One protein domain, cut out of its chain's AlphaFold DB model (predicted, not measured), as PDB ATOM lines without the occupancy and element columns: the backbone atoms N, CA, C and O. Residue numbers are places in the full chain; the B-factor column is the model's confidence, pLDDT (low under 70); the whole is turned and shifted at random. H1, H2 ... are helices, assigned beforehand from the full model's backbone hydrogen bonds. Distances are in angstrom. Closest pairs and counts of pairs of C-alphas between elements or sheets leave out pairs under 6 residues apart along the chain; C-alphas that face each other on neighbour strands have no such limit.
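What this domain is: This is residues 324 to 479 and 576 to 593 of the 682 residues of a protein of Methanosarcinales archaeon (UniProt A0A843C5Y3). Seven helices, H2 to H8, run up and down side by side in a flattened bundle, each against the one before it in the chain. H6 is in the middle, packed between H4 and H7, with the H2 and H3 hairpin on one flank and H5 and H8 toward the other; short H1 sits near the first residues of H2. The 174 printed residues have eight named helices, H1 to H8 in chain order, and no named strand: the class is all helix. The whole is compact, with a radius of gyration of the C-alphas of 17.2 A and spans of 50 by 43 by 25 A.

How they stand to each other: The longest helix by residues, H7, 25 residues from 455 to 479, touches H6, residues 426 to 446; the closest C-alphas of the two, those of Phe 468 and Cys 429, are 4.9 A apart. They form a helical hairpin at a shallow tilt of 32 degrees, only just short of steep. H6 touches H4, residues 379 to 396, at Ile 435 and Gly 387, closest C-alphas 3.6 A apart. H6 also touches H2, residues 334 to 349, with residues 438 to 445 alone; the closest C-alphas, of Met 442 and Phe 347, are 6.6 A apart. H3, residues 352 to 371, touches H2 as a hairpin, closest C-alphas Trp 355 and Leu 346, 5.7 A. H5, residues 398 to 421, touches H7 with residues 401 to 408 alone, closest C-alphas Phe 408 and Gly 464, 6.2 A. H8, residues 579 to 593, touches H5, closest C-alphas Pro 581 and Thr 416, 5.2 A, and runs the opposite way. H1, residues 325 to 329, is close to H2 but not clearly touching, closest C-alphas Trp 328 and Phe 334, 6.5 A. Every O i to N i+4 pair is within hydrogen-bond range in H1, H4 and H8; in H2 it is 11 of 12, H3 14 of 16, H5 18 of 20, H6 13 of 17 and H7 19 of 21.

Where its parts are: H7 is 35.4 A long from first to last C-alpha, H5 37.0 A, H6 31.6 A and H3 29.1 A. H3 has a kink of 44 degrees near residue 365, and H7 one of 28 degrees near residue 468. C-alpha 325 of H1 is at (-26.536, -37.632, -13.573), C-alpha 455 of H7 at (-42.427, -64.410, -2.538), and C-alpha 593 of H8 at (-52.784, -57.506, 5.225).

The domain as a whole: The C-alphas farthest apart, of Trp 354 and Tyr 576, are 50.4 A apart. Residues 480 to 575 are not printed; C-alphas 479 and 576 are 14.1 A apart across this cut. Of the links printed whole, none is long. The mean pLDDT of the printed part is 80.9, with residues 324 to 333, 371 to 377, 478 to 479 and 576 to 593 under 70.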
ATOM      1  N   SER A 324     -28.487 -33.591 -11.556       59.03
ATOM      2  CA  SER A 324     -28.321 -34.272 -12.839       59.03
ATOM      3  C   SER A 324     -27.383 -35.485 -12.694       59.03
ATOM      4  O   SER A 324     -26.489 -35.473 -11.838       59.03
ATOM      5  N   PRO A 325     -27.488 -36.515 -13.559       64.75
ATOM      6  CA  PRO A 325     -26.536 -37.632 -13.573       64.75
ATOM      7  C   PRO A 325     -25.069 -37.167 -13.637       64.75
ATOM      8  O   PRO A 325     -24.183 -37.752 -13.019       64.75
ATOM      9  N   ARG A 326     -24.814 -36.036 -14.312       65.69
ATOM     10  CA  ARG A 326     -23.489 -35.409 -14.417       65.69
ATOM     11  C   ARG A 326     -22.974 -34.837 -13.096       65.69
ATOM     12  O   ARG A 326     -21.770 -34.853 -12.853       65.69
ATOM     13  N   GLU A 327     -23.855 -34.340 -12.238       69.25
ATOM     14  CA  GLU A 327     -23.508 -33.875 -10.891       69.25
ATOM     15  C   GLU A 327     -23.330 -35.039  -9.915       69.25
ATOM     16  O   GLU A 327     -22.494 -34.958  -9.014       69.25
ATOM     17  N   TRP A 328     -24.051 -36.143 -10.129       68.44
ATOM     18  CA  TRP A 328     -23.844 -37.393  -9.400       68.44
ATOM     19  C   TRP A 328     -22.478 -38.012  -9.686       68.44
ATOM     20  O   TRP A 328     -21.788 -38.381  -8.737       68.44
ATOM     21  N   MET A 329     -22.030 -38.023 -10.944       66.88
ATOM     22  CA  MET A 329     -20.670 -38.457 -11.307       66.88
ATOM     23  C   MET A 329     -19.574 -37.590 -10.671       66.88
ATOM     24  O   MET A 329     -18.486 -38.072 -10.374       66.88
ATOM     25  N   LYS A 330     -19.862 -36.308 -10.418       68.00
ATOM     26  CA  LYS A 330     -18.956 -35.391  -9.705       68.00
ATOM     27  C   LYS A 330     -19.085 -35.483  -8.180       68.00
ATOM     28  O   LYS A 330     -18.361 -34.791  -7.461       68.00
ATOM     29  N   SER A 331     -20.021 -36.283  -7.670       67.81
ATOM     30  CA  SER A 331     -20.237 -36.428  -6.235       67.81
ATOM     31  C   SER A 331     -19.108 -37.231  -5.593       67.81
ATOM     32  O   SER A 331     -18.549 -38.157  -6.176       67.81
ATOM     33  N   LYS A 332     -18.800 -36.909  -4.338       68.38
ATOM     34  CA  LYS A 332     -17.750 -37.596  -3.567       68.38
ATOM     35  C   LYS A 332     -18.079 -39.067  -3.282       68.38
ATOM     36  O   LYS A 332     -17.175 -39.831  -2.975       68.38
ATOM     37  N   ASN A 333     -19.349 -39.447  -3.419       69.00
ATOM     38  CA  ASN A 333     -19.851 -40.793  -3.158       69.00
ATOM     39  C   ASN A 333     -19.898 -41.655  -4.432       69.00
ATOM     40  O   ASN A 333     -20.218 -42.836  -4.346       69.00
ATOM     41  N   PHE A 334     -19.595 -41.091  -5.608       72.94
ATOM     42  CA  PHE A 334     -19.707 -41.799  -6.884       72.94
ATOM     43  C   PHE A 334     -18.881 -43.089  -6.947       72.94
ATOM     44  O   PHE A 334     -19.470 -44.132  -7.225       72.94
ATOM     45  N   PRO A 335     -17.573 -43.097  -6.624       74.19
ATOM     46  CA  PRO A 335     -16.828 -44.341  -6.744       74.19
ATOM     47  C   PRO A 335     -17.281 -45.393  -5.712       74.19
ATOM     48  O   PRO A 335     -17.125 -46.585  -5.955       74.19
ATOM     49  N   PHE A 336     -17.905 -44.988  -4.597       74.38
ATOM     50  CA  PHE A 336     -18.510 -45.929  -3.649       74.38
ATOM     51  C   PHE A 336     -19.774 -46.572  -4.224       74.38
ATOM     52  O   PHE A 336     -19.959 -47.781  -4.140       74.38
ATOM     53  N   LEU A 337     -20.621 -45.772  -4.867       75.69
ATOM     54  CA  LEU A 337     -21.782 -46.286  -5.586       75.69
ATOM     55  C   LEU A 337     -21.375 -47.220  -6.729       75.69
ATOM     56  O   LEU A 337     -22.038 -48.227  -6.936       75.69
ATOM     57  N   CYS A 338     -20.266 -46.942  -7.421       80.94
ATOM     58  CA  CYS A 338     -19.695 -47.878  -8.390       80.94
ATOM     59  C   CYS A 338     -19.236 -49.175  -7.721       80.94
ATOM     60  O   CYS A 338     -19.508 -50.241  -8.251       80.94
ATOM     61  N   TYR A 339     -18.585 -49.103  -6.557       82.62
ATOM     62  CA  TYR A 339     -18.162 -50.282  -5.801       82.62
ATOM     63  C   TYR A 339     -19.350 -51.173  -5.402       82.62
ATOM     64  O   TYR A 339     -19.329 -52.373  -5.661       82.62
ATOM     65  N   ILE A 340     -20.424 -50.586  -4.866       80.25
ATOM     66  CA  ILE A 340     -21.670 -51.319  -4.585       80.25
ATOM     67  C   ILE A 340     -22.293 -51.845  -5.873       80.25
ATOM     68  O   ILE A 340     -22.734 -52.985  -5.914       80.25
ATOM     69  N   GLY A 341     -22.336 -51.023  -6.924       82.00
ATOM     70  CA  GLY A 341     -22.879 -51.406  -8.221       82.00
ATOM     71  C   GLY A 341     -22.143 -52.603  -8.815       82.00
ATOM     72  O   GLY A 341     -22.792 -53.492  -9.346       82.00
ATOM     73  N   VAL A 342     -20.817 -52.670  -8.661       82.88
ATOM     74  CA  VAL A 342     -20.010 -53.838  -9.028       82.88
ATOM     75  C   VAL A 342     -20.415 -55.033  -8.186       82.88
ATOM     76  O   VAL A 342     -20.710 -56.066  -8.764       82.88
ATOM     77  N   ILE A 343     -20.491 -54.893  -6.859       80.69
ATOM     78  CA  ILE A 343     -20.927 -55.986  -5.983       80.69
ATOM     79  C   ILE A 343     -22.281 -56.514  -6.447       80.69
ATOM     80  O   ILE A 343     -22.351 -57.668  -6.829       80.69
ATOM     81  N   VAL A 344     -23.306 -55.665  -6.534       78.50
ATOM     82  CA  VAL A 344     -24.659 -56.024  -6.989       78.50
ATOM     83  C   VAL A 344     -24.666 -56.603  -8.408       78.50
ATOM     84  O   VAL A 344     -25.437 -57.512  -8.688       78.50
ATOM     85  N   LEU A 345     -23.813 -56.123  -9.315       79.12
ATOM     86  CA  LEU A 345     -23.686 -56.693 -10.655       79.12
ATOM     87  C   LEU A 345     -23.094 -58.108 -10.613       79.12
ATOM     88  O   LEU A 345     -23.563 -58.974 -11.346       79.12
ATOM     89  N   LEU A 346     -22.108 -58.368  -9.745       76.25
ATOM     90  CA  LEU A 346     -21.539 -59.709  -9.575       76.25
ATOM     91  C   LEU A 346     -22.620 -60.724  -9.168       76.25
ATOM     92  O   LEU A 346     -22.560 -61.853  -9.653       76.25
ATOM     93  N   PHE A 347     -23.649 -60.315  -8.405       70.94
ATOM     94  CA  PHE A 347     -24.813 -61.169  -8.079       70.94
ATOM     95  C   PHE A 347     -25.565 -61.672  -9.317       70.94
ATOM     96  O   PHE A 347     -26.216 -62.710  -9.251       70.94
ATOM     97  N   GLN A 348     -25.520 -60.933 -10.426       70.44
ATOM     98  CA  GLN A 348     -26.346 -61.195 -11.607       70.44
ATOM     99  C   GLN A 348     -25.590 -61.914 -12.732       70.44
ATOM    100  O   GLN A 348     -26.221 -62.460 -13.631       70.44
ATOM    101  N   VAL A 349     -24.252 -61.890 -12.725       79.25
ATOM    102  CA  VAL A 349     -23.440 -62.306 -13.889       79.25
ATOM    103  C   VAL A 349     -22.607 -63.563 -13.625       79.25
ATOM    104  O   VAL A 349     -22.276 -64.286 -14.562       79.25
ATOM    105  N   MET A 350     -22.251 -63.847 -12.371       82.06
ATOM    106  CA  MET A 350     -21.398 -64.987 -12.009       82.06
ATOM    107  C   MET A 350     -22.210 -66.162 -11.430       82.06
ATOM    108  O   MET A 350     -23.334 -65.963 -10.973       82.06
ATOM    109  N   PRO A 351     -21.653 -67.391 -11.392       87.88
ATOM    110  CA  PRO A 351     -22.246 -68.487 -10.628       87.88
ATOM    111  C   PRO A 351     -22.417 -68.108  -9.158       87.88
ATOM    112  O   PRO A 351     -21.545 -67.442  -8.586       87.88
ATOM    113  N   TRP A 352     -23.513 -68.563  -8.542       87.62
ATOM    114  CA  TRP A 352     -23.927 -68.038  -7.244       87.62
ATOM    115  C   TRP A 352     -22.882 -68.190  -6.141       87.62
ATOM    116  O   TRP A 352     -22.592 -67.236  -5.426       87.62
ATOM    117  N   ALA A 353     -22.232 -69.349  -6.081       90.56
ATOM    118  CA  ALA A 353     -21.207 -69.642  -5.091       90.56
ATOM    119  C   ALA A 353     -20.037 -68.640  -5.148       90.56
ATOM    120  O   ALA A 353     -19.654 -68.063  -4.128       90.56
ATOM    121  N   TRP A 354     -19.502 -68.379  -6.347       89.88
ATOM    122  CA  TRP A 354     -18.363 -67.476  -6.532       89.88
ATOM    123  C   TRP A 354     -18.699 -66.036  -6.182       89.88
ATOM    124  O   TRP A 354     -17.906 -65.365  -5.520       89.88
ATOM    125  N   TRP A 355     -19.858 -65.542  -6.615       85.44
ATOM    126  CA  TRP A 355     -20.192 -64.160  -6.314       85.44
ATOM    127  C   TRP A 355     -20.530 -63.972  -4.838       85.44
ATOM    128  O   TRP A 355     -20.149 -62.929  -4.304       85.44
ATOM    129  N   VAL A 356     -21.179 -64.942  -4.167       87.69
ATOM    130  CA  VAL A 356     -21.478 -64.868  -2.719       87.69
ATOM    131  C   VAL A 356     -20.180 -64.644  -1.970       87.69
ATOM    132  O   VAL A 356     -20.049 -63.704  -1.187       87.69
ATOM    133  N   PHE A 357     -19.193 -65.471  -2.292       90.44
ATOM    134  CA  PHE A 357     -17.879 -65.431  -1.691       90.44
ATOM    135  C   PHE A 357     -17.123 -64.126  -1.971       90.44
ATOM    136  O   PHE A 357     -16.668 -63.463  -1.038       90.44
ATOM    137  N   ILE A 358     -17.031 -63.702  -3.237       89.50
ATOM    138  CA  ILE A 358     -16.332 -62.459  -3.606       89.50
ATOM    139  C   ILE A 358     -17.020 -61.244  -2.975       89.50
ATOM    140  O   ILE A 358     -16.348 -60.366  -2.437       89.50
ATOM    141  N   SER A 359     -18.352 -61.198  -2.992       88.06
ATOM    142  CA  SER A 359     -19.126 -60.109  -2.388       88.06
ATOM    143  C   SER A 359     -18.916 -60.048  -0.879       88.06
ATOM    144  O   SER A 359     -18.818 -58.952  -0.327       88.06
ATOM    145  N   PHE A 360     -18.807 -61.202  -0.215       90.62
ATOM    146  CA  PHE A 360     -18.505 -61.281   1.211       90.62
ATOM    147  C   PHE A 360     -17.084 -60.789   1.520       90.62
ATOM    148  O   PHE A 360     -16.899 -59.980   2.425       90.62
ATOM    149  N   ILE A 361     -16.079 -61.166   0.720       90.69
ATOM    150  CA  ILE A 361     -14.717 -60.617   0.856       90.69
ATOM    151  C   ILE A 361     -14.719 -59.101   0.671       90.69
ATOM    152  O   ILE A 361     -14.142 -58.373   1.478       90.69
ATOM    153  N   LEU A 362     -15.369 -58.610  -0.382       87.75
ATOM    154  CA  LEU A 362     -15.465 -57.182  -0.652       87.75
ATOM    155  C   LEU A 362     -16.131 -56.461   0.528       87.75
ATOM    156  O   LEU A 362     -15.572 -55.499   1.046       87.75
ATOM    157  N   PHE A 363     -17.242 -56.982   1.044       90.19
ATOM    158  CA  PHE A 363     -17.890 -56.466   2.248       90.19
ATOM    159  C   PHE A 363     -16.938 -56.335   3.445       90.19
ATOM    160  O   PHE A 363     -16.879 -55.269   4.060       90.19
ATOM    161  N   LEU A 364     -16.152 -57.374   3.739       89.25
ATOM    162  CA  LEU A 364     -15.172 -57.354   4.828       89.25
ATOM    163  C   LEU A 364     -14.045 -56.338   4.587       89.25
ATOM    164  O   LEU A 364     -13.577 -55.690   5.524       89.25
ATOM    165  N   LEU A 365     -13.620 -56.166   3.334       87.50
ATOM    166  CA  LEU A 365     -12.564 -55.228   2.955       87.50
ATOM    167  C   LEU A 365     -13.051 -53.784   2.814       87.50
ATOM    168  O   LEU A 365     -12.224 -52.868   2.816       87.50
ATOM    169  N   ALA A 366     -14.360 -53.549   2.712       84.62
ATOM    170  CA  ALA A 366     -14.912 -52.223   2.472       84.62
ATOM    171  C   ALA A 366     -14.394 -51.183   3.489       84.62
ATOM    172  O   ALA A 366     -13.805 -50.193   3.046       84.62
ATOM    173  N   PRO A 367     -14.467 -51.381   4.823       78.38
ATOM    174  CA  PRO A 367     -13.964 -50.390   5.782       78.38
ATOM    175  C   PRO A 367     -12.478 -50.041   5.585       78.38
ATOM    176  O   PRO A 367     -12.089 -48.879   5.739       78.38
ATOM    177  N   LEU A 368     -11.655 -51.024   5.199       78.75
ATOM    178  CA  LEU A 368     -10.229 -50.833   4.929       78.75
ATOM    179  C   LEU A 368     -10.012 -50.020   3.650       78.75
ATOM    180  O   LEU A 368      -9.295 -49.019   3.677       78.75
ATOM    181  N   ILE A 369     -10.666 -50.408   2.552       74.75
ATOM    182  CA  ILE A 369     -10.582 -49.730   1.250       74.75
ATOM    183  C   ILE A 369     -11.033 -48.269   1.382       74.75
ATOM    184  O   ILE A 369     -10.367 -47.358   0.882       74.75
ATOM    185  N   PHE A 370     -12.122 -48.022   2.116       70.06
ATOM    186  CA  PHE A 370     -12.656 -46.674   2.301       70.06
ATOM    187  C   PHE A 370     -11.761 -45.791   3.166       70.06
ATOM    188  O   PHE A 370     -11.713 -44.585   2.934       70.06
ATOM    189  N   SER A 371     -10.968 -46.343   4.091       67.88
ATOM    190  CA  SER A 371     -10.037 -45.541   4.902       67.88
ATOM    191  C   SER A 371      -9.014 -44.736   4.074       67.88
ATOM    192  O   SER A 371      -8.504 -43.714   4.542       67.88
ATOM    193  N   PHE A 372      -8.761 -45.140   2.823       64.25
ATOM    194  CA  PHE A 372      -7.881 -44.434   1.888       64.25
ATOM    195  C   PHE A 372      -8.556 -43.257   1.167       64.25
ATOM    196  O   PHE A 372      -7.890 -42.506   0.452       64.25
ATOM    197  N   TRP A 373      -9.867 -43.063   1.331       66.81
ATOM    198  CA  TRP A 373     -10.623 -42.030   0.624       66.81
ATOM    199  C   TRP A 373     -10.771 -40.757   1.452       66.81
ATOM    200  O   TRP A 373     -10.792 -40.768   2.676       66.81
ATOM    201  N   LYS A 374     -10.887 -39.608   0.773       54.16
ATOM    202  CA  LYS A 374     -10.779 -38.276   1.400       54.16
ATOM    203  C   LYS A 374     -11.915 -37.949   2.391       54.16
ATOM    204  O   LYS A 374     -11.754 -37.028   3.188       54.16
ATOM    205  N   LYS A 375     -13.052 -38.661   2.325       59.09
ATOM    206  CA  LYS A 375     -14.198 -38.583   3.257       59.09
ATOM    207  C   LYS A 375     -14.986 -39.913   3.268       59.09
ATOM    208  O   LYS A 375     -16.014 -39.989   2.603       59.09
ATOM    209  N   PRO A 376     -14.516 -40.950   3.979       58.00
ATOM    210  CA  PRO A 376     -15.205 -42.241   4.034       58.00
ATOM    211  C   PRO A 376     -16.447 -42.214   4.924       58.00
ATOM    212  O   PRO A 376     -17.364 -43.000   4.748       58.00
ATOM    213  N   ASP A 377     -16.492 -41.273   5.857       64.44
ATOM    214  CA  ASP A 377     -17.512 -41.170   6.891       64.44
ATOM    215  C   ASP A 377     -18.777 -40.474   6.362       64.44
ATOM    216  O   ASP A 377     -19.032 -39.308   6.674       64.44
ATOM    217  N   SER A 378     -19.502 -41.160   5.475       78.81
ATOM    218  CA  SER A 378     -20.796 -40.725   4.939       78.81
ATOM    219  C   SER A 378     -21.902 -41.682   5.364       78.81
ATOM    220  O   SER A 378     -21.686 -42.893   5.425       78.81
ATOM    221  N   TYR A 379     -23.111 -41.166   5.595       86.12
ATOM    222  CA  TYR A 379     -24.242 -42.021   5.975       86.12
ATOM    223  C   TYR A 379     -24.561 -43.078   4.912       86.12
ATOM    224  O   TYR A 379     -25.003 -44.170   5.247       86.12
ATOM    225  N   LEU A 380     -24.320 -42.763   3.632       84.38
ATOM    226  CA  LEU A 380     -24.579 -43.665   2.515       84.38
ATOM    227  C   LEU A 380     -23.656 -44.888   2.560       84.38
ATOM    228  O   LEU A 380     -24.123 -45.986   2.280       84.38
ATOM    229  N   LEU A 381     -22.387 -44.709   2.965       85.94
ATOM    230  CA  LEU A 381     -21.464 -45.830   3.184       85.94
ATOM    231  C   LEU A 381     -22.056 -46.822   4.177       85.94
ATOM    232  O   LEU A 381     -22.221 -47.999   3.862       85.94
ATOM    233  N   TYR A 382     -22.425 -46.327   5.352       91.06
ATOM    234  CA  TYR A 382     -22.954 -47.172   6.410       91.06
ATOM    235  C   TYR A 382     -24.332 -47.748   6.071       91.06
ATOM    236  O   TYR A 382     -24.562 -48.919   6.337       91.06
ATOM    237  N   ALA A 383     -25.222 -46.992   5.423       93.00
ATOM    238  CA  ALA A 383     -26.533 -47.498   5.007       93.00
ATOM    239  C   ALA A 383     -26.401 -48.661   4.012       93.00
ATOM    240  O   ALA A 383     -27.097 -49.667   4.128       93.00
ATOM    241  N   CYS A 384     -25.477 -48.562   3.057       91.81
ATOM    242  CA  CYS A 384     -25.247 -49.641   2.108       91.81
ATOM    243  C   CYS A 384     -24.555 -50.851   2.746       91.81
ATOM    244  O   CYS A 384     -24.952 -51.976   2.460       91.81
ATOM    245  N   LEU A 385     -23.589 -50.644   3.648       93.44
ATOM    246  CA  LEU A 385     -22.987 -51.740   4.417       93.44
ATOM    247  C   LEU A 385     -24.004 -52.421   5.343       93.44
ATOM    248  O   LEU A 385     -23.974 -53.640   5.469       93.44
ATOM    249  N   ALA A 386     -24.945 -51.676   5.929       96.50
ATOM    250  CA  ALA A 386     -26.060 -52.241   6.686       96.50
ATOM    251  C   ALA A 386     -26.978 -53.094   5.792       96.50
ATOM    252  O   ALA A 386     -27.347 -54.198   6.182       96.50
ATOM    253  N   GLY A 387     -27.291 -52.631   4.576       95.88
ATOM    254  CA  GLY A 387     -28.057 -53.403   3.587       95.88
ATOM    255  C   GLY A 387     -27.351 -54.673   3.128       95.88
ATOM    256  O   GLY A 387     -27.978 -55.722   3.000       95.88
ATOM    257  N   MET A 388     -26.032 -54.605   2.935       94.69
ATOM    258  CA  MET A 388     -25.223 -55.783   2.630       94.69
ATOM    259  C   MET A 388     -25.182 -56.764   3.802       94.69
ATOM    260  O   MET A 388     -25.381 -57.954   3.598       94.69
ATOM    261  N   ALA A 389     -24.984 -56.276   5.030       96.88
ATOM    262  CA  ALA A 389     -24.994 -57.104   6.232       96.88
ATOM    263  C   ALA A 389     -26.346 -57.807   6.430       96.88
ATOM    264  O   ALA A 389     -26.370 -59.003   6.703       96.88
ATOM    265  N   LEU A 390     -27.463 -57.098   6.215       96.88
ATOM    266  CA  LEU A 390     -28.805 -57.687   6.229       96.88
ATOM    267  C   LEU A 390     -28.991 -58.712   5.097       96.88
ATOM    268  O   LEU A 390     -29.574 -59.767   5.319       96.88
ATOM    269  N   GLY A 391     -28.460 -58.446   3.901       95.06
ATOM    270  CA  GLY A 391     -28.485 -59.405   2.795       95.06
ATOM    271  C   GLY A 391     -27.702 -60.681   3.114       95.06
ATOM    272  O   GLY A 391     -28.210 -61.775   2.901       95.06
ATOM    273  N   PHE A 392     -26.499 -60.561   3.682       95.75
ATOM    274  CA  PHE A 392     -25.712 -61.716   4.123       95.75
ATOM    275  C   PHE A 392     -26.381 -62.467   5.268       95.75
ATOM    276  O   PHE A 392     -26.386 -63.689   5.245       95.75
ATOM    277  N   TYR A 393     -26.990 -61.760   6.219       96.56
ATOM    278  CA  TYR A 393     -27.787 -62.373   7.279       96.56
ATOM    279  C   TYR A 393     -28.905 -63.251   6.696       96.56
ATOM    280  O   TYR A 393     -29.032 -64.410   7.077       96.56
ATOM    281  N   LEU A 394     -29.649 -62.751   5.703       94.31
ATOM    282  CA  LEU A 394     -30.686 -63.539   5.029       94.31
ATOM    283  C   LEU A 394     -30.095 -64.717   4.241       94.31
ATOM    284  O   LEU A 394     -30.710 -65.773   4.200       94.31
ATOM    285  N   LEU A 395     -28.889 -64.566   3.679       94.25
ATOM    286  CA  LEU A 395     -28.141 -65.653   3.035       94.25
ATOM    287  C   LEU A 395     -27.518 -66.658   4.018       94.25
ATOM    288  O   LEU A 395     -27.030 -67.696   3.570       94.25
ATOM    289  N   THR A 396     -27.544 -66.380   5.321       94.81
ATOM    290  CA  THR A 396     -27.174 -67.303   6.404       94.81
ATOM    291  C   THR A 396     -28.394 -68.008   6.983       94.81
ATOM    292  O   THR A 396     -28.306 -69.196   7.279       94.81
ATOM    293  N   TRP A 397     -29.533 -67.319   7.078       92.06
ATOM    294  CA  TRP A 397     -30.761 -67.882   7.624       92.06
ATOM    295  C   TRP A 397     -31.999 -67.399   6.871       92.06
ATOM    296  O   TRP A 397     -32.360 -66.219   6.904       92.06
ATOM    297  N   TYR A 398     -32.686 -68.336   6.212       84.31
ATOM    298  CA  TYR A 398     -33.846 -68.017   5.379       84.31
ATOM    299  C   TYR A 398     -35.018 -67.462   6.213       84.31
ATOM    300  O   TYR A 398     -35.681 -66.515   5.800       84.31
ATOM    301  N   ALA A 399     -35.233 -67.963   7.436       81.81
ATOM    302  CA  ALA A 399     -36.284 -67.470   8.332       81.81
ATOM    303  C   ALA A 399     -35.950 -66.112   8.994       81.81
ATOM    304  O   ALA A 399     -36.742 -65.578   9.773       81.81
ATOM    305  N   GLY A 400     -34.863 -65.455   8.566       82.31
ATOM    306  CA  GLY A 400     -34.469 -64.105   8.966       82.31
ATOM    307  C   GLY A 400     -35.473 -62.982   8.649       82.31
ATOM    308  O   GLY A 400     -35.210 -61.816   8.957       82.31
ATOM    309  N   LEU A 401     -36.650 -63.301   8.099       82.06
ATOM    310  CA  LEU A 401     -37.784 -62.384   7.924       82.06
ATOM    311  C   LEU A 401     -38.180 -61.667   9.222       82.06
ATOM    312  O   LEU A 401     -38.596 -60.508   9.184       82.06
ATOM    313  N   PHE A 402     -38.009 -62.315  10.375       81.50
ATOM    314  CA  PHE A 402     -38.295 -61.687  11.663       81.50
ATOM    315  C   PHE A 402     -37.402 -60.465  11.936       81.50
ATOM    316  O   PHE A 402     -37.862 -59.434  12.422       81.50
ATOM    317  N   PHE A 403     -36.133 -60.514  11.535       89.25
ATOM    318  CA  PHE A 403     -35.222 -59.381  11.698       89.25
ATOM    319  C   PHE A 403     -35.554 -58.222  10.742       89.25
ATOM    320  O   PHE A 403     -35.429 -57.053  11.114       89.25
ATOM    321  N   ILE A 404     -36.077 -58.528   9.546       89.62
ATOM    322  CA  ILE A 404     -36.656 -57.524   8.633       89.62
ATOM    323  C   ILE A 404     -37.815 -56.799   9.331       89.62
ATOM    324  O   ILE A 404     -37.883 -55.567   9.285       89.62
ATOM    325  N   PHE A 405     -38.691 -57.542  10.019       85.62
ATOM    326  CA  PHE A 405     -39.791 -56.967  10.795       85.62
ATOM    327  C   PHE A 405     -39.292 -56.029  11.902       85.62
ATOM    328  O   PHE A 405     -39.849 -54.947  12.058       85.62
ATOM    329  N   ILE A 406     -38.214 -56.369  12.613       90.06
ATOM    330  CA  ILE A 406     -37.629 -55.494  13.646       90.06
ATOM    331  C   ILE A 406     -37.164 -54.160  13.051       90.06
ATOM    332  O   ILE A 406     -37.533 -53.097  13.556       90.06
ATOM    333  N   MET A 407     -36.381 -54.192  11.965       92.12
ATOM    334  CA  MET A 407     -35.911 -52.966  11.302       92.12
ATOM    335  C   MET A 407     -37.073 -52.123  10.776       92.12
ATOM    336  O   MET A 407     -37.060 -50.891  10.867       92.12
ATOM    337  N   PHE A 408     -38.090 -52.794  10.246       88.19
ATOM    338  CA  PHE A 408     -39.308 -52.165   9.779       88.19
ATOM    339  C   PHE A 408     -40.078 -51.484  10.926       88.19
ATOM    340  O   PHE A 408     -40.385 -50.293  10.838       88.19
ATOM    341  N   ALA A 409     -40.348 -52.215  12.012       87.19
ATOM    342  CA  ALA A 409     -41.070 -51.734  13.185       87.19
ATOM    343  C   ALA A 409     -40.360 -50.530  13.805       87.19
ATOM    344  O   ALA A 409     -40.991 -49.503  14.048       87.19
ATOM    345  N   TYR A 410     -39.035 -50.607  13.960       93.69
ATOM    346  CA  TYR A 410     -38.211 -49.469  14.359       93.69
ATOM    347  C   TYR A 410     -38.459 -48.252  13.457       93.69
ATOM    348  O   TYR A 410     -38.750 -47.163  13.956       93.69
ATOM    349  N   GLY A 411     -38.370 -48.434  12.136       90.75
ATOM    350  CA  GLY A 411     -38.531 -47.348  11.177       90.75
ATOM    351  C   GLY A 411     -39.896 -46.671  11.279       90.75
ATOM    352  O   GLY A 411     -39.955 -45.445  11.307       90.75
ATOM    353  N   VAL A 412     -40.983 -47.441  11.396       85.81
ATOM    354  CA  VAL A 412     -42.349 -46.904  11.542       85.81
ATOM    355  C   VAL A 412     -42.559 -46.217  12.888       85.81
ATOM    356  O   VAL A 412     -43.092 -45.104  12.928       85.81
ATOM    357  N   ILE A 413     -42.118 -46.834  13.990       88.00
ATOM    358  CA  ILE A 413     -42.235 -46.253  15.334       88.00
ATOM    359  C   ILE A 413     -41.475 -44.926  15.380       88.00
ATOM    360  O   ILE A 413     -42.035 -43.905  15.782       88.00
ATOM    361  N   HIS A 414     -40.229 -44.903  14.901       90.44
ATOM    362  CA  HIS A 414     -39.436 -43.679  14.879       90.44
ATOM    363  C   HIS A 414     -40.045 -42.618  13.956       90.44
ATOM    364  O   HIS A 414     -40.090 -41.437  14.313       90.44
ATOM    365  N   TYR A 415     -40.529 -43.019  12.779       85.38
ATOM    366  CA  TYR A 415     -41.180 -42.107  11.843       85.38
ATOM    367  C   TYR A 415     -42.405 -41.429  12.475       85.38
ATOM    368  O   TYR A 415     -42.615 -40.220  12.329       85.38
ATOM    369  N   THR A 416     -43.179 -42.203  13.234       82.56
ATOM    370  CA  THR A 416     -44.353 -41.731  13.973       82.56
ATOM    371  C   THR A 416     -43.962 -40.787  15.104       82.56
ATOM    372  O   THR A 416     -44.515 -39.694  15.195       82.56
ATOM    373  N   ILE A 417     -42.965 -41.147  15.921       85.19
ATOM    374  CA  ILE A 417     -42.460 -40.293  17.010       85.19
ATOM    375  C   ILE A 417     -41.982 -38.944  16.471       85.19
ATOM    376  O   ILE A 417     -42.327 -37.905  17.031       85.19
ATOM    377  N   ASN A 418     -41.239 -38.938  15.366       85.00
ATOM    378  CA  ASN A 418     -40.819 -37.701  14.712       85.00
ATOM    379  C   ASN A 418     -42.007 -36.862  14.261       85.00
ATOM    380  O   ASN A 418     -42.034 -35.668  14.535       85.00
ATOM    381  N   GLY A 419     -43.003 -37.480  13.621       78.38
ATOM    382  CA  GLY A 419     -44.208 -36.777  13.186       78.38
ATOM    383  C   GLY A 419     -44.969 -36.140  14.351       78.38
ATOM    384  O   GLY A 419     -45.372 -34.985  14.258       78.38
ATOM    385  N   LEU A 420     -45.089 -36.851  15.478       80.25
ATOM    386  CA  LEU A 420     -45.703 -36.332  16.707       80.25
ATOM    387  C   LEU A 420     -44.882 -35.206  17.353       80.25
ATOM    388  O   LEU A 420     -45.448 -34.307  17.969       80.25
ATOM    389  N   ARG A 421     -43.553 -35.240  17.210       81.31
ATOM    390  CA  ARG A 421     -42.634 -34.212  17.726       81.31
ATOM    391  C   ARG A 421     -42.412 -33.044  16.763       81.31
ATOM    392  O   ARG A 421     -41.701 -32.109  17.118       81.31
ATOM    393  N   GLY A 422     -42.974 -33.092  15.554       75.12
ATOM    394  CA  GLY A 422     -42.661 -32.134  14.490       75.12
ATOM    395  C   GLY A 422     -41.195 -32.188  14.037       75.12
ATOM    396  O   GLY A 422     -40.671 -31.209  13.513       75.12
ATOM    397  N   GLU A 423     -40.508 -33.310  14.264       79.06
ATOM    398  CA  GLU A 423     -39.127 -33.522  13.840       79.06
ATOM    399  C   GLU A 423     -39.043 -34.075  12.412       79.06
ATOM    400  O   GLU A 423     -39.950 -34.722  11.887       79.06
ATOM    401  N   ARG A 424     -37.899 -33.827  11.772       77.31
ATOM    402  CA  ARG A 424     -37.630 -34.227  10.388       77.31
ATOM    403  C   ARG A 424     -37.549 -35.745  10.260       77.31
ATOM    404  O   ARG A 424     -36.874 -36.394  11.051       77.31
ATOM    405  N   ASN A 425     -38.165 -36.299   9.221       80.25
ATOM    406  CA  ASN A 425     -38.251 -37.747   9.014       80.25
ATOM    407  C   ASN A 425     -37.327 -38.293   7.929       80.25
ATOM    408  O   ASN A 425     -37.130 -39.502   7.806       80.25
ATOM    409  N   GLU A 426     -36.751 -37.419   7.115       81.12
ATOM    410  CA  GLU A 426     -36.165 -37.860   5.856       81.12
ATOM    411  C   GLU A 426     -34.877 -38.647   6.059       81.12
ATOM    412  O   GLU A 426     -34.601 -39.543   5.266       81.12
ATOM    413  N   TYR A 427     -34.121 -38.352   7.125       86.38
ATOM    414  CA  TYR A 427     -32.886 -39.069   7.435       86.38
ATOM    415  C   TYR A 427     -33.138 -40.561   7.693       86.38
ATOM    416  O   TYR A 427     -32.313 -41.379   7.308       86.38
ATOM    417  N   ILE A 428     -34.293 -40.931   8.255       90.12
ATOM    418  CA  ILE A 428     -34.666 -42.333   8.490       90.12
ATOM    419  C   ILE A 428     -34.962 -43.007   7.158       90.12
ATOM    420  O   ILE A 428     -34.381 -44.044   6.840       90.12
ATOM    421  N   CYS A 429     -35.814 -42.382   6.342       88.81
ATOM    422  CA  CYS A 429     -36.216 -42.923   5.050       88.81
ATOM    423  C   CYS A 429     -35.009 -43.154   4.133       88.81
ATOM    424  O   CYS A 429     -34.855 -44.241   3.582       88.81
ATOM    425  N   ILE A 430     -34.107 -42.175   4.007       86.88
ATOM    426  CA  ILE A 430     -32.920 -42.307   3.146       86.88
ATOM    427  C   ILE A 430     -31.892 -43.314   3.677       86.88
ATOM    428  O   ILE A 430     -31.057 -43.761   2.896       86.88
ATOM    429  N   THR A 431     -31.913 -43.646   4.975       92.44
ATOM    430  CA  THR A 431     -31.068 -44.716   5.531       92.44
ATOM    431  C   THR A 431     -31.688 -46.095   5.344       92.44
ATOM    432  O   THR A 431     -30.972 -47.022   4.984       92.44
ATOM    433  N   LEU A 432     -33.005 -46.236   5.524       94.50
ATOM    434  CA  LEU A 432     -33.693 -47.525   5.442       94.50
ATOM    435  C   LEU A 432     -33.923 -47.987   3.998       94.50
ATOM    436  O   LEU A 432     -33.819 -49.176   3.720       94.50
ATOM    437  N   ILE A 433     -34.174 -47.071   3.055       93.00
ATOM    438  CA  ILE A 433     -34.380 -47.414   1.636       93.00
ATOM    439  C   ILE A 433     -33.203 -48.219   1.052       93.00
ATOM    440  O   ILE A 433     -33.457 -49.301   0.523       93.00
ATOM    441  N   PRO A 434     -31.931 -47.767   1.145       92.81
ATOM    442  CA  PRO A 434     -30.796 -48.549   0.657       92.81
ATOM    443  C   PRO A 434     -30.657 -49.905   1.341       92.81
ATOM    444  O   PRO A 434     -30.244 -50.853   0.685       92.81
ATOM    445  N   ILE A 435     -31.010 -50.002   2.629       95.62
ATOM    446  CA  ILE A 435     -30.927 -51.254   3.387       95.62
ATOM    447  C   ILE A 435     -31.861 -52.294   2.771       95.62
ATOM    448  O   ILE A 435     -31.386 -53.325   2.306       95.62
ATOM    449  N   PHE A 436     -33.155 -51.979   2.657       95.19
ATOM    450  CA  PHE A 436     -34.133 -52.890   2.053       95.19
ATOM    451  C   PHE A 436     -33.844 -53.165   0.572       95.19
ATOM    452  O   PHE A 436     -33.959 -54.306   0.129       95.19
ATOM    453  N   LEU A 437     -33.435 -52.146  -0.194       94.50
ATOM    454  CA  LEU A 437     -33.131 -52.291  -1.618       94.50
ATOM    455  C   LEU A 437     -31.938 -53.221  -1.860       94.50
ATOM    456  O   LEU A 437     -32.026 -54.115  -2.696       94.50
ATOM    457  N   ILE A 438     -30.823 -53.015  -1.157       93.69
ATOM    458  CA  ILE A 438     -29.614 -53.820  -1.358       93.69
ATOM    459  C   ILE A 438     -29.869 -55.259  -0.927       93.69
ATOM    460  O   ILE A 438     -29.569 -56.164  -1.699       93.69
ATOM    461  N   SER A 439     -30.487 -55.484   0.238       94.12
ATOM    462  CA  SER A 439     -30.831 -56.843   0.668       94.12
ATOM    463  C   SER A 439     -31.769 -57.540  -0.322       94.12
ATOM    464  O   SER A 439     -31.586 -58.721  -0.600       94.12
ATOM    465  N   LEU A 440     -32.725 -56.811  -0.914       92.88
ATOM    466  CA  LEU A 440     -33.612 -57.354  -1.946       92.88
ATOM    467  C   LEU A 440     -32.826 -57.778  -3.184       92.88
ATOM    468  O   LEU A 440     -32.956 -58.918  -3.619       92.88
ATOM    469  N   LEU A 441     -31.984 -56.889  -3.719       91.06
ATOM    470  CA  LEU A 441     -31.154 -57.171  -4.893       91.06
ATOM    471  C   LEU A 441     -30.218 -58.365  -4.666       91.06
ATOM    472  O   LEU A 441     -29.986 -59.134  -5.597       91.06
ATOM    473  N   MET A 442     -29.723 -58.535  -3.437       90.88
ATOM    474  CA  MET A 442     -28.879 -59.666  -3.057       90.88
ATOM    475  C   MET A 442     -29.630 -61.004  -3.024       90.88
ATOM    476  O   MET A 442     -29.033 -62.040  -3.304       90.88
ATOM    477  N   LEU A 443     -30.926 -60.994  -2.699       90.25
ATOM    478  CA  LEU A 443     -31.753 -62.202  -2.648       90.25
ATOM    479  C   LEU A 443     -32.381 -62.590  -3.989       90.25
ATOM    480  O   LEU A 443     -32.703 -63.762  -4.166       90.25
ATOM    481  N   LEU A 444     -32.544 -61.650  -4.931       88.50
ATOM    482  CA  LEU A 444     -33.172 -61.919  -6.235       88.50
ATOM    483  C   LEU A 444     -32.639 -63.181  -6.951       88.50
ATOM    484  O   LEU A 444     -33.466 -63.926  -7.475       88.50
ATOM    485  N   PRO A 445     -31.319 -63.472  -6.968       86.69
ATOM    486  CA  PRO A 445     -30.796 -64.664  -7.641       86.69
ATOM    487  C   PRO A 445     -31.207 -66.002  -7.011       86.69
ATOM    488  O   PRO A 445     -31.062 -67.032  -7.662       86.69
ATOM    489  N   PHE A 446     -31.696 -66.008  -5.767       88.56
ATOM    490  CA  PHE A 446     -32.094 -67.230  -5.055       88.56
ATOM    491  C   PHE A 446     -33.608 -67.418  -4.997       88.56
ATOM    492  O   PHE A 446     -34.099 -68.164  -4.157       88.56
ATOM    493  N   LEU A 447     -34.374 -66.716  -5.828       87.62
ATOM    494  CA  LEU A 447     -35.824 -66.852  -5.825       87.62
ATOM    495  C   LEU A 447     -36.270 -68.086  -6.606       87.62
ATOM    496  O   LEU A 447     -35.961 -68.233  -7.786       87.62
ATOM    497  N   GLY A 448     -37.091 -68.909  -5.957       82.12
ATOM    498  CA  GLY A 448     -37.683 -70.096  -6.558       82.12
ATOM    499  C   GLY A 448     -36.803 -71.340  -6.460       82.12
ATOM    500  O   GLY A 448     -35.662 -71.311  -6.000       82.12
ATOM    501  N   TYR A 449     -37.372 -72.467  -6.883       73.69
ATOM    502  CA  TYR A 449     -36.720 -73.771  -6.801       73.69
ATOM    503  C   TYR A 449     -35.391 -73.788  -7.588       73.69
ATOM    504  O   TYR A 449     -35.367 -73.303  -8.722       73.69
ATOM    505  N   PRO A 450     -34.299 -74.363  -7.043       80.81
ATOM    506  CA  PRO A 450     -34.234 -75.214  -5.847       80.81
ATOM    507  C   PRO A 450     -33.970 -74.474  -4.526       80.81
ATOM    508  O   PRO A 450     -33.775 -75.118  -3.503       80.81
ATOM    509  N   PHE A 451     -33.934 -73.145  -4.521       85.75
ATOM    510  CA  PHE A 451     -33.567 -72.363  -3.344       85.75
ATOM    511  C   PHE A 451     -34.737 -72.194  -2.355       85.75
ATOM    512  O   PHE A 451     -35.901 -72.210  -2.761       85.75
ATOM    513  N   PRO A 452     -34.451 -71.956  -1.058       84.50
ATOM    514  CA  PRO A 452     -35.487 -71.825  -0.031       84.50
ATOM    515  C   PRO A 452     -36.224 -70.470  -0.046       84.50
ATOM    516  O   PRO A 452     -37.109 -70.246   0.782       84.50
ATOM    517  N   TYR A 453     -35.891 -69.546  -0.957       88.94
ATOM    518  CA  TYR A 453     -36.492 -68.210  -0.974       88.94
ATOM    519  C   TYR A 453     -37.695 -68.130  -1.907       88.94
ATOM    520  O   TYR A 453     -37.661 -68.507  -3.079       88.94
ATOM    521  N   GLY A 454     -38.765 -67.550  -1.373       85.88
ATOM    522  CA  GLY A 454     -40.024 -67.341  -2.077       85.88
ATOM    523  C   GLY A 454     -40.524 -65.902  -2.012       85.88
ATOM    524  O   GLY A 454     -39.839 -64.980  -1.559       85.88
ATOM    525  N   ILE A 455     -41.777 -65.721  -2.427       83.06
ATOM    526  CA  ILE A 455     -42.427 -64.410  -2.538       83.06
ATOM    527  C   ILE A 455     -42.539 -63.659  -1.202       83.06
ATOM    528  O   ILE A 455     -42.570 -62.433  -1.200       83.06
ATOM    529  N   SER A 456     -42.533 -64.365  -0.067       81.56
ATOM    530  CA  SER A 456     -42.534 -63.770   1.278       81.56
ATOM    531  C   SER A 456     -41.303 -62.889   1.534       81.56
ATOM    532  O   SER A 456     -41.416 -61.798   2.096       81.56
ATOM    533  N   HIS A 457     -40.130 -63.310   1.056       86.25
ATOM    534  CA  HIS A 457     -38.875 -62.572   1.215       86.25
ATOM    535  C   HIS A 457     -38.872 -61.312   0.349       86.25
ATOM    536  O   HIS A 457     -38.591 -60.216   0.829       86.25
ATOM    537  N   VAL A 458     -39.285 -61.449  -0.912       86.12
ATOM    538  CA  VAL A 458     -39.421 -60.318  -1.841       86.12
ATOM    539  C   VAL A 458     -40.455 -59.321  -1.340       86.12
ATOM    540  O   VAL A 458     -40.194 -58.121  -1.334       86.12
ATOM    541  N   GLY A 459     -41.619 -59.816  -0.915       82.94
ATOM    542  CA  GLY A 459     -42.732 -59.016  -0.421       82.94
ATOM    543  C   GLY A 459     -42.340 -58.207   0.808       82.94
ATOM    544  O   GLY A 459     -42.511 -56.991   0.806       82.94
ATOM    545  N   SER A 460     -41.736 -58.839   1.818       83.62
ATOM    546  CA  SER A 460     -41.312 -58.154   3.049       83.62
ATOM    547  C   SER A 460     -40.300 -57.026   2.794       83.62
ATOM    548  O   SER A 460     -40.501 -55.899   3.257       83.62
ATOM    549  N   LEU A 461     -39.263 -57.274   1.988       89.88
ATOM    550  CA  LEU A 461     -38.261 -56.260   1.641       89.88
ATOM    551  C   LEU A 461     -38.849 -55.144   0.768       89.88
ATOM    552  O   LEU A 461     -38.560 -53.964   0.974       89.88
ATOM    553  N   SER A 462     -39.720 -55.505  -0.176       87.88
ATOM    554  CA  SER A 462     -40.393 -54.563  -1.073       87.88
ATOM    555  C   SER A 462     -41.375 -53.663  -0.318       87.88
ATOM    556  O   SER A 462     -41.442 -52.468  -0.598       87.88
ATOM    557  N   ILE A 463     -42.085 -54.182   0.691       83.62
ATOM    558  CA  ILE A 463     -42.942 -53.380   1.578       83.62
ATOM    559  C   ILE A 463     -42.109 -52.367   2.355       83.62
ATOM    560  O   ILE A 463     -42.485 -51.194   2.394       83.62
ATOM    561  N   GLY A 464     -40.973 -52.777   2.931       86.00
ATOM    562  CA  GLY A 464     -40.052 -51.849   3.590       86.00
ATOM    563  C   GLY A 464     -39.611 -50.735   2.638       86.00
ATOM    564  O   GLY A 464     -39.764 -49.549   2.939       86.00
ATOM    565  N   LEU A 465     -39.168 -51.106   1.435       90.06
ATOM    566  CA  LEU A 465     -38.741 -50.165   0.402       90.06
ATOM    567  C   LEU A 465     -39.843 -49.163   0.019       90.06
ATOM    568  O   LEU A 465     -39.596 -47.955  -0.006       90.06
ATOM    569  N   ILE A 466     -41.056 -49.645  -0.258       85.81
ATOM    570  CA  ILE A 466     -42.206 -48.814  -0.641       85.81
ATOM    571  C   ILE A 466     -42.593 -47.883   0.512       85.81
ATOM    572  O   ILE A 466     -42.726 -46.674   0.307       85.81
ATOM    573  N   THR A 467     -42.707 -48.423   1.728       83.19
ATOM    574  CA  THR A 467     -43.143 -47.682   2.920       83.19
ATOM    575  C   THR A 467     -42.246 -46.482   3.190       83.19
ATOM    576  O   THR A 467     -42.747 -45.381   3.409       83.19
ATOM    577  N   PHE A 468     -40.923 -46.650   3.117       86.88
ATOM    578  CA  PHE A 468     -39.990 -45.552   3.372       86.88
ATOM    579  C   PHE A 468     -39.779 -44.636   2.154       86.88
ATOM    580  O   PHE A 468     -39.394 -43.479   2.332       86.88
ATOM    581  N   SER A 469     -40.097 -45.091   0.935       86.50
ATOM    582  CA  SER A 469     -40.031 -44.270  -0.286       86.50
ATOM    583  C   SER A 469     -41.212 -43.305  -0.433       86.50
ATOM    584  O   SER A 469     -41.026 -42.173  -0.888       86.50
ATOM    585  N   ILE A 470     -42.420 -43.717  -0.030       82.12
ATOM    586  CA  ILE A 470     -43.649 -42.916  -0.154       82.12
ATOM    587  C   ILE A 470     -43.523 -41.535   0.522       82.12
ATOM    588  O   ILE A 470     -43.814 -40.542  -0.146       82.12
ATOM    589  N   PRO A 471     -43.045 -41.409   1.776       78.25
ATOM    590  CA  PRO A 471     -42.808 -40.116   2.418       78.25
ATOM    591  C   PRO A 471     -41.911 -39.166   1.635       78.25
ATOM    592  O   PRO A 471     -42.204 -37.975   1.525       78.25
ATOM    593  N   LEU A 472     -40.813 -39.686   1.083       78.75
ATOM    594  CA  LEU A 472     -39.867 -38.881   0.316       78.75
ATOM    595  C   LEU A 472     -40.497 -38.406  -0.990       78.75
ATOM    596  O   LEU A 472     -40.347 -37.238  -1.355       78.75
ATOM    597  N   LEU A 473     -41.238 -39.289  -1.666       78.06
ATOM    598  CA  LEU A 473     -41.977 -38.949  -2.876       78.06
ATOM    599  C   LEU A 473     -43.062 -37.908  -2.588       78.06
ATOM    600  O   LEU A 473     -43.154 -36.915  -3.305       78.06
ATOM    601  N   TYR A 474     -43.840 -38.090  -1.521       75.25
ATOM    602  CA  TYR A 474     -44.863 -37.145  -1.081       75.25
ATOM    603  C   TYR A 474     -44.265 -35.758  -0.829       75.25
ATOM    604  O   TYR A 474     -44.736 -34.768  -1.396       75.25
ATOM    605  N   ARG A 475     -43.161 -35.685  -0.071       73.06
ATOM    606  CA  ARG A 475     -42.463 -34.423   0.198       73.06
ATOM    607  C   ARG A 475     -41.945 -33.779  -1.087       73.06
ATOM    608  O   ARG A 475     -42.157 -32.588  -1.304       73.06
ATOM    609  N   TYR A 476     -41.332 -34.566  -1.974       73.00
ATOM    610  CA  TYR A 476     -40.876 -34.097  -3.283       73.00
ATOM    611  C   TYR A 476     -42.018 -33.513  -4.126       73.00
ATOM    612  O   TYR A 476     -41.884 -32.417  -4.677       73.00
ATOM    613  N   LEU A 477     -43.152 -34.214  -4.203       70.44
ATOM    614  CA  LEU A 477     -44.323 -33.770  -4.955       70.44
ATOM    615  C   LEU A 477     -44.889 -32.473  -4.373       70.44
ATOM    616  O   LEU A 477     -45.093 -31.525  -5.131       70.44
ATOM    617  N   ILE A 478     -45.070 -32.380  -3.052       68.31
ATOM    618  CA  ILE A 478     -45.560 -31.156  -2.404       68.31
ATOM    619  C   ILE A 478     -44.654 -29.976  -2.707       68.31
ATOM    620  O   ILE A 478     -45.148 -28.927  -3.126       68.31
ATOM    621  N   THR A 479     -43.338 -30.121  -2.549       65.81
ATOM    622  CA  THR A 479     -42.438 -28.992  -2.791       65.81
ATOM    623  C   THR A 479     -42.436 -28.582  -4.261       65.81
ATOM    624  O   THR A 479     -42.494 -27.392  -4.568       65.81
ATOM    625  N   TYR A 576     -50.623 -30.600   8.475       51.22
ATOM    626  CA  TYR A 576     -50.985 -31.941   8.005       51.22
ATOM    627  C   TYR A 576     -49.784 -32.890   7.862       51.22
ATOM    628  O   TYR A 576     -49.987 -34.040   7.478       51.22
ATOM    629  N   ASP A 577     -48.560 -32.482   8.227       55.03
ATOM    630  CA  ASP A 577     -47.398 -33.391   8.252       55.03
ATOM    631  C   ASP A 577     -47.595 -34.541   9.262       55.03
ATOM    632  O   ASP A 577     -47.071 -35.632   9.059       55.03
ATOM    633  N   PHE A 578     -48.438 -34.356  10.287       54.69
ATOM    634  CA  PHE A 578     -48.897 -35.416  11.203       54.69
ATOM    635  C   PHE A 578     -49.754 -36.504  10.513       54.69
ATOM    636  O   PHE A 578     -49.753 -37.656  10.950       54.69
ATOM    637  N   LEU A 579     -50.453 -36.184   9.413       56.69
ATOM    638  CA  LEU A 579     -51.229 -37.177   8.660       56.69
ATOM    639  C   LEU A 579     -50.339 -38.093   7.817       56.69
ATOM    640  O   LEU A 579     -50.795 -39.150   7.397       56.69
ATOM    641  N   LEU A 580     -49.082 -37.723   7.568       62.91
ATOM    642  CA  LEU A 580     -48.154 -38.532   6.782       62.91
ATOM    643  C   LEU A 580     -47.692 -39.802   7.533       62.91
ATOM    644  O   LEU A 580     -47.690 -40.868   6.916       62.91
ATOM    645  N   PRO A 581     -47.392 -39.762   8.850       58.94
ATOM    646  CA  PRO A 581     -47.285 -40.950   9.703       58.94
ATOM    647  C   PRO A 581     -48.544 -41.814   9.718       58.94
ATOM    648  O   PRO A 581     -48.457 -43.032   9.603       58.94
ATOM    649  N   LEU A 582     -49.728 -41.202   9.809       62.28
ATOM    650  CA  LEU A 582     -50.990 -41.941   9.795       62.28
ATOM    651  C   LEU A 582     -51.211 -42.629   8.440       62.28
ATOM    652  O   LEU A 582     -51.533 -43.810   8.388       62.28
ATOM    653  N   PHE A 583     -50.963 -41.924   7.339       65.50
ATOM    654  CA  PHE A 583     -51.055 -42.453   5.982       65.50
ATOM    655  C   PHE A 583     -50.025 -43.555   5.724       65.50
ATOM    656  O   PHE A 583     -50.384 -44.596   5.187       65.50
ATOM    657  N   THR A 584     -48.767 -43.377   6.137       64.25
ATOM    658  CA  THR A 584     -47.747 -44.439   6.037       64.25
ATOM    659  C   THR A 584     -48.110 -45.655   6.872       64.25
ATOM    660  O   THR A 584     -47.952 -46.769   6.390       64.25
ATOM    661  N   THR A 585     -48.667 -45.459   8.068       64.31
ATOM    662  CA  THR A 585     -49.152 -46.550   8.925       64.31
ATOM    663  C   THR A 585     -50.349 -47.268   8.300       64.31
ATOM    664  O   THR A 585     -50.398 -48.490   8.318       64.31
ATOM    665  N   ILE A 586     -51.292 -46.546   7.686       67.31
ATOM    666  CA  ILE A 586     -52.459 -47.131   7.004       67.31
ATOM    667  C   ILE A 586     -52.043 -47.879   5.734       67.31
ATOM    668  O   ILE A 586     -52.486 -49.004   5.517       67.31
ATOM    669  N   VAL A 587     -51.176 -47.291   4.905       64.69
ATOM    670  CA  VAL A 587     -50.614 -47.961   3.723       64.69
ATOM    671  C   VAL A 587     -49.828 -49.196   4.146       64.69
ATOM    672  O   VAL A 587     -49.965 -50.241   3.518       64.69
ATOM    673  N   PHE A 588     -49.068 -49.112   5.238       65.56
ATOM    674  CA  PHE A 588     -48.396 -50.263   5.819       65.56
ATOM    675  C   PHE A 588     -49.387 -51.336   6.267       65.56
ATOM    676  O   PHE A 588     -49.211 -52.480   5.878       65.56
ATOM    677  N   LEU A 589     -50.421 -51.005   7.040       64.25
ATOM    678  CA  LEU A 589     -51.422 -51.974   7.497       64.25
ATOM    679  C   LEU A 589     -52.148 -52.630   6.313       64.25
ATOM    680  O   LEU A 589     -52.347 -53.843   6.314       64.25
ATOM    681  N   GLY A 590     -52.466 -51.854   5.274       64.94
ATOM    682  CA  GLY A 590     -53.082 -52.349   4.043       64.94
ATOM    683  C   GLY A 590     -52.165 -53.267   3.231       64.94
ATOM    684  O   GLY A 590     -52.582 -54.350   2.832       64.94
ATOM    685  N   LEU A 591     -50.901 -52.880   3.024       59.94
ATOM    686  CA  LEU A 591     -49.902 -53.726   2.356       59.94
ATOM    687  C   LEU A 591     -49.564 -54.960   3.198       59.94
ATOM    688  O   LEU A 591     -49.375 -56.047   2.660       59.94
ATOM    689  N   SER A 592     -49.541 -54.811   4.520       58.03
ATOM    690  CA  SER A 592     -49.303 -55.910   5.443       58.03
ATOM    691  C   SER A 592     -50.402 -56.938   5.317       58.03
ATOM    692  O   SER A 592     -50.096 -58.081   5.047       58.03
ATOM    693  N   PHE A 593     -51.676 -56.556   5.363       58.78
ATOM    694  CA  PHE A 593     -52.784 -57.506   5.225       58.78
ATOM    695  C   PHE A 593     -52.699 -58.390   3.960       58.78
ATOM    696  O   PHE A 593     -53.124 -59.542   3.985       58.78
TER     697      PHE A 593